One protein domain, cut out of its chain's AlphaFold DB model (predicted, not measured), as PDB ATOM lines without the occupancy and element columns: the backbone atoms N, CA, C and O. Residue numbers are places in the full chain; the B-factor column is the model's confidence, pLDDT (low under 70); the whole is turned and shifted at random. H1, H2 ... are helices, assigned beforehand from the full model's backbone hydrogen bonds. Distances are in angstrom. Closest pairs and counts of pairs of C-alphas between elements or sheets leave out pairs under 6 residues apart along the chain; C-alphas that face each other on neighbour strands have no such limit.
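AT A GLANCE: This is residues 82 to 128 of the 130 residues of the protein "N6_Mtase domain-containing protein" of Leptolyngbya sp (UniProt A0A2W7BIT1). The shape is a lopsided, loose J: the long helix H1 runs out to a turn, and the shorter helix H2 folds back beside its later part, with a gap between them. Residues 82 to 95 of H1 stick out as a free arm. The printed part has 47 residues with two named helices, H1 then H2, and no named strand; the class is all helix. It is loose, with a radius of gyration of the C-alphas of 13.4 A and spans of 42 by 20 by 10 A.

HOW THE PARTS SIT: H1, residues 82 to 108, and H2, residues 115 to 126, are near each other: no pair of their C-alphas is within 8 A, but 6 pairs are within 10 A. A short link of 6 residues joins them. Residues 104 to 112, of which 104 to 108 belong to H1, stand free. In H1 and H2 every O i to N i+4 pair is within hydrogen-bond range.

IN THESE COORDINATES: H1 measures 39.0 A from C-alpha 82 at (41.035, -43.679, 27.675) to C-alpha 108 at (3.875, -32.536, 32.001). H2 measures 16.8 A and ends with C-alpha 126 at (17.548, -50.865, 34.154).

THE WHOLE: The two C-alphas farthest apart, those of Ser 82 and Glu 110, are 42.4 A apart. The printed part has no cut. Mean pLDDT of the printed part is 71.9; residues 82 to 83, 110 to 113 and 115 to 128 are under 70.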
ATOM      1  N   SER A  82      41.702 -44.021  26.423       68.19
ATOM      2  CA  SER A  82      41.035 -43.679  27.675       68.19
ATOM      3  C   SER A  82      40.363 -42.305  27.651       68.19
ATOM      4  O   SER A  82      39.227 -42.203  28.082       68.19
ATOM      5  N   ASN A  83      40.983 -41.256  27.099       67.19
ATOM      6  CA  ASN A  83      40.339 -39.940  26.968       67.19
ATOM      7  C   ASN A  83      39.188 -39.952  25.951       67.19
ATOM      8  O   ASN A  83      38.193 -39.265  26.150       67.19
ATOM      9  N   ALA A  84      39.317 -40.711  24.859       73.31
ATOM     10  CA  ALA A  84      38.248 -40.850  23.870       73.31
ATOM     11  C   ALA A  84      37.067 -41.663  24.428       73.31
ATOM     12  O   ALA A  84      35.916 -41.292  24.218       73.31
ATOM     13  N   VAL A  85      37.359 -42.730  25.176       78.81
ATOM     14  CA  VAL A  85      36.373 -43.539  25.903       78.81
ATOM     15  C   VAL A  85      35.702 -42.701  26.984       78.81
ATOM     16  O   VAL A  85      34.481 -42.718  27.058       78.81
ATOM     17  N   GLN A  86      36.458 -41.911  27.748       72.12
ATOM     18  CA  GLN A  86      35.905 -41.031  28.774       72.12
ATOM     19  C   GLN A  86      34.992 -39.967  28.159       72.12
ATOM     20  O   GLN A  86      33.850 -39.832  28.570       72.12
ATOM     21  N   ALA A  87      35.440 -39.273  27.108       72.50
ATOM     22  CA  ALA A  87      34.613 -38.279  26.425       72.50
ATOM     23  C   ALA A  87      33.333 -38.892  25.825       72.50
ATOM     24  O   ALA A  87      32.279 -38.252  25.816       72.50
ATOM     25  N   TRP A  88      33.409 -40.132  25.337       81.50
ATOM     26  CA  TRP A  88      32.240 -40.876  24.879       81.50
ATOM     27  C   TRP A  88      31.303 -41.239  26.039       81.50
ATOM     28  O   TRP A  88      30.106 -40.986  25.926       81.50
ATOM     29  N   GLN A  89      31.824 -41.742  27.162       79.81
ATOM     30  CA  GLN A  89      31.047 -42.040  28.372       79.81
ATOM     31  C   GLN A  89      30.349 -40.789  28.920       79.81
ATOM     32  O   GLN A  89      29.146 -40.817  29.162       79.81
ATOM     33  N   ASP A  90      31.065 -39.669  29.017       75.38
ATOM     34  CA  ASP A  90      30.517 -38.393  29.479       75.38
ATOM     35  C   ASP A  90      29.397 -37.904  28.544       75.38
ATOM     36  O   ASP A  90      28.347 -37.441  28.993       75.38
ATOM     37  N   SER A  91      29.579 -38.066  27.228       73.31
ATOM     38  CA  SER A  91      28.554 -37.726  26.232       73.31
ATOM     39  C   SER A  91      27.326 -38.639  26.321       73.31
ATOM     40  O   SER A  91      26.211 -38.177  26.089       73.31
ATOM     41  N   GLN A  92      27.502 -39.921  26.660       81.06
ATOM     42  CA  GLN A  92      26.389 -40.848  26.894       81.06
ATOM     43  C   GLN A  92      25.574 -40.443  28.126       81.06
ATOM     44  O   GLN A  92      24.349 -40.389  28.037       81.06
ATOM     45  N   ILE A  93      26.234 -40.091  29.233       79.62
ATOM     46  CA  ILE A  93      25.567 -39.607  30.455       79.62
ATOM     47  C   ILE A  93      24.799 -38.312  30.160       79.62
ATOM     48  O   ILE A  93      23.626 -38.187  30.496       79.62
ATOM     49  N   MET A  94      25.421 -37.375  29.443       78.38
ATOM     50  CA  MET A  94      24.775 -36.117  29.067       78.38
ATOM     51  C   MET A  94      23.540 -36.330  28.179       78.38
ATOM     52  O   MET A  94      22.519 -35.674  28.383       78.38
ATOM     53  N   LEU A  95      23.614 -37.236  27.198       82.25
ATOM     54  CA  LEU A  95      22.462 -37.589  26.365       82.25
ATOM     55  C   LEU A  95      21.351 -38.236  27.193       82.25
ATOM     56  O   LEU A  95      20.192 -37.862  27.028       82.25
ATOM     57  N   HIS A  96      21.699 -39.151  28.101       79.06
ATOM     58  CA  HIS A  96      20.749 -39.762  29.026       79.06
ATOM     59  C   HIS A  96      19.991 -38.692  29.821       79.06
ATOM     60  O   HIS A  96      18.761 -38.635  29.754       79.06
ATOM     61  N   ASP A  97      20.706 -37.784  30.481       79.38
ATOM     62  CA  ASP A  97      20.097 -36.752  31.325       79.38
ATOM     63  C   ASP A  97      19.184 -35.823  30.518       79.38
ATOM     64  O   ASP A  97      18.084 -35.475  30.953       79.38
ATOM     65  N   GLN A  98      19.596 -35.471  29.298       81.69
ATOM     66  CA  GLN A  98      18.781 -34.668  28.388       81.69
ATOM     67  C   GLN A  98      17.525 -35.408  27.922       81.69
ATOM     68  O   GLN A  98      16.453 -34.805  27.857       81.69
ATOM     69  N   THR A  99      17.625 -36.705  27.618       79.88
ATOM     70  CA  THR A  99      16.462 -37.513  27.228       79.88
ATOM     71  C   THR A  99      15.486 -37.711  28.385       79.88
ATOM     72  O   THR A  99      14.286 -37.544  28.185       79.88
ATOM     73  N   ALA A 100      15.973 -37.972  29.601       79.00
ATOM     74  CA  ALA A 100      15.138 -38.088  30.794       79.00
ATOM     75  C   ALA A 100      14.393 -36.775  31.088       79.00
ATOM     76  O   ALA A 100      13.177 -36.781  31.292       79.00
ATOM     77  N   ALA A 101      15.094 -35.638  31.017       80.81
ATOM     78  CA  ALA A 101      14.490 -34.317  31.179       80.81
ATOM     79  C   ALA A 101      13.429 -34.022  30.105       80.81
ATOM     80  O   ALA A 101      12.373 -33.467  30.412       80.81
ATOM     81  N   LEU A 102      13.680 -34.420  28.854       84.19
ATOM     82  CA  LEU A 102      12.715 -34.292  27.763       84.19
ATOM     83  C   LEU A 102      11.461 -35.133  28.024       84.19
ATOM     84  O   LEU A 102      10.354 -34.633  27.838       84.19
ATOM     85  N   PHE A 103      11.598 -36.380  28.481       79.31
ATOM     86  CA  PHE A 103      10.442 -37.225  28.783       79.31
ATOM     87  C   PHE A 103       9.621 -36.703  29.963       79.31
ATOM     88  O   PHE A 103       8.394 -36.716  29.883       79.31
ATOM     89  N   GLU A 104      10.255 -36.185  31.015       78.19
ATOM     90  CA  GLU A 104       9.534 -35.521  32.107       78.19
ATOM     91  C   GLU A 104       8.788 -34.270  31.627       78.19
ATOM     92  O   GLU A 104       7.615 -34.082  31.955       78.19
ATOM     93  N   ALA A 105       9.409 -33.458  30.768       80.94
ATOM     94  CA  ALA A 105       8.728 -32.325  30.148       80.94
ATOM     95  C   ALA A 105       7.533 -32.770  29.281       80.94
ATOM     96  O   ALA A 105       6.485 -32.130  29.304       80.94
ATOM     97  N   LEU A 106       7.648 -33.886  28.553       78.44
ATOM     98  CA  LEU A 106       6.548 -34.431  27.751       78.44
ATOM     99  C   LEU A 106       5.404 -34.993  28.607       78.44
ATOM    100  O   LEU A 106       4.245 -34.790  28.247       78.44
ATOM    101  N   LYS A 107       5.696 -35.635  29.749       72.56
ATOM    102  CA  LYS A 107       4.671 -36.074  30.718       72.56
ATOM    103  C   LYS A 107       3.865 -34.890  31.256       72.56
ATOM    104  O   LYS A 107       2.649 -34.984  31.379       72.56
ATOM    105  N   GLN A 108       4.530 -33.766  31.534       72.44
ATOM    106  CA  GLN A 108       3.875 -32.536  32.001       72.44
ATOM    107  C   GLN A 108       2.973 -31.889  30.941       72.44
ATOM    108  O   GLN A 108       2.068 -31.138  31.291       72.44
ATOM    109  N   ILE A 109       3.202 -32.183  29.657       76.81
ATOM    110  CA  ILE A 109       2.429 -31.635  28.533       76.81
ATOM    111  C   ILE A 109       1.177 -32.488  28.225       76.81
ATOM    112  O   ILE A 109       0.457 -32.200  27.275       76.81
ATOM    113  N   GLU A 110       0.848 -33.503  29.037       62.94
ATOM    114  CA  GLU A 110      -0.336 -34.368  28.836       62.94
ATOM    115  C   GLU A 110      -0.380 -35.006  27.428       62.94
ATOM    116  O   GLU A 110      -1.427 -35.390  26.903       62.94
ATOM    117  N   LEU A 111       0.787 -35.148  26.792       58.72
ATOM    118  CA  LEU A 111       0.919 -35.941  25.583       58.72
ATOM    119  C   LEU A 111       0.840 -37.402  26.004       58.72
ATOM    120  O   LEU A 111       1.670 -37.879  26.772       58.72
ATOM    121  N   ASN A 112      -0.186 -38.092  25.510       62.28
ATOM    122  CA  ASN A 112      -0.429 -39.511  25.741       62.28
ATOM    123  C   ASN A 112       0.742 -40.332  25.174       62.28
ATOM    124  O   ASN A 112       0.710 -40.763  24.020       62.28
ATOM    125  N   VAL A 113       1.817 -40.476  25.955       64.19
ATOM    126  CA  VAL A 113       2.957 -41.320  25.607       64.19
ATOM    127  C   VAL A 113       2.455 -42.764  25.653       64.19
ATOM    128  O   VAL A 113       1.983 -43.197  26.704       64.19
ATOM    129  N   PRO A 114       2.525 -43.516  24.539       70.31
ATOM    130  CA  PRO A 114       2.110 -44.910  24.519       70.31
ATOM    131  C   PRO A 114       2.815 -45.694  25.627       70.31
ATOM    132  O   PRO A 114       4.037 -45.646  25.739       70.31
ATOM    133  N   GLU A 115       2.057 -46.455  26.411       63.19
ATOM    134  CA  GLU A 115       2.555 -47.230  27.560       63.19
ATOM    135  C   GLU A 115       3.709 -48.184  27.178       63.19
ATOM    136  O   GLU A 115       4.632 -48.429  27.949       63.19
ATOM    137  N   GLN A 116       3.730 -48.628  25.918       66.31
ATOM    138  CA  GLN A 116       4.808 -49.423  25.323       66.31
ATOM    139  C   GLN A 116       6.150 -48.683  25.234       66.31
ATOM    140  O   GLN A 116       7.196 -49.308  25.392       66.31
ATOM    141  N   LEU A 117       6.140 -47.370  24.988       65.69
ATOM    142  CA  LEU A 117       7.356 -46.554  24.974       65.69
ATOM    143  C   LEU A 117       7.873 -46.317  26.394       65.69
ATOM    144  O   LEU A 117       9.082 -46.344  26.595       65.69
ATOM    145  N   LEU A 118       6.984 -46.165  27.382       61.78
ATOM    146  CA  LEU A 118       7.379 -46.068  28.793       61.78
ATOM    147  C   LEU A 118       8.093 -47.345  29.255       61.78
ATOM    148  O   LEU A 118       9.183 -47.262  29.811       61.78
ATOM    149  N   PHE A 119       7.552 -48.517  28.911       67.50
ATOM    150  CA  PHE A 119       8.173 -49.807  29.227       67.50
ATOM    151  C   PHE A 119       9.539 -50.001  28.543       67.50
ATOM    152  O   PHE A 119      10.472 -50.527  29.145       67.50
ATOM    153  N   GLN A 120       9.687 -49.554  27.290       67.44
ATOM    154  CA  GLN A 120      10.973 -49.606  26.585       67.44
ATOM    155  C   GLN A 120      12.022 -48.685  27.215       67.44
ATOM    156  O   GLN A 120      13.200 -49.035  27.237       67.44
ATOM    157  N   ILE A 121      11.601 -47.533  27.737       64.31
ATOM    158  CA  ILE A 121      12.483 -46.594  28.433       64.31
ATOM    159  C   ILE A 121      12.895 -47.168  29.790       64.31
ATOM    160  O   ILE A 121      14.082 -47.193  30.083       64.31
ATOM    161  N   GLU A 122      11.967 -47.695  30.589       64.19
ATOM    162  CA  GLU A 122      12.283 -48.308  31.889       64.19
ATOM    163  C   GLU A 122      13.226 -49.509  31.746       64.19
ATOM    164  O   GLU A 122      14.245 -49.575  32.431       64.19
ATOM    165  N   ALA A 123      12.975 -50.393  30.775       69.44
ATOM    166  CA  ALA A 123      13.862 -51.519  30.482       69.44
ATOM    167  C   ALA A 123      15.255 -51.073  29.998       69.44
ATOM    168  O   ALA A 123      16.258 -51.718  30.310       69.44
ATOM    169  N   TYR A 124      15.334 -49.970  29.244       64.19
ATOM    170  CA  TYR A 124      16.605 -49.372  28.835       64.19
ATOM    171  C   TYR A 124      17.356 -48.773  30.033       64.19
ATOM    172  O   TYR A 124      18.567 -48.937  30.133       64.19
ATOM    173  N   LEU A 125      16.653 -48.136  30.973       60.84
ATOM    174  CA  LEU A 125      17.242 -47.549  32.180       60.84
ATOM    175  C   LEU A 125      17.769 -48.611  33.162       60.84
ATOM    176  O   LEU A 125      18.826 -48.412  33.759       60.84
ATOM    177  N   GLU A 126      17.091 -49.752  33.302       67.62
ATOM    178  CA  GLU A 126      17.548 -50.865  34.154       67.62
ATOM    179  C   GLU A 126      18.818 -51.546  33.620       67.62
ATOM    180  O   GLU A 126      19.676 -51.969  34.396       67.62
ATOM    181  N   TRP A 127      18.982 -51.615  32.296       56.91
ATOM    182  CA  TRP A 127      20.134 -52.255  31.650       56.91
ATOM    183  C   TRP A 127      21.463 -51.511  31.852       56.91
ATOM    184  O   TRP A 127      22.522 -52.104  31.661       56.91
ATOM    185  N   PHE A 128      21.429 -50.234  32.242       53.00
ATOM    186  CA  PHE A 128      22.615 -49.382  32.401       53.00
ATOM    187  C   PHE A 128      23.149 -49.287  33.845       53.00
ATOM    188  O   PHE A 128      24.107 -48.553  34.083       53.00
TER     189      PHE A 128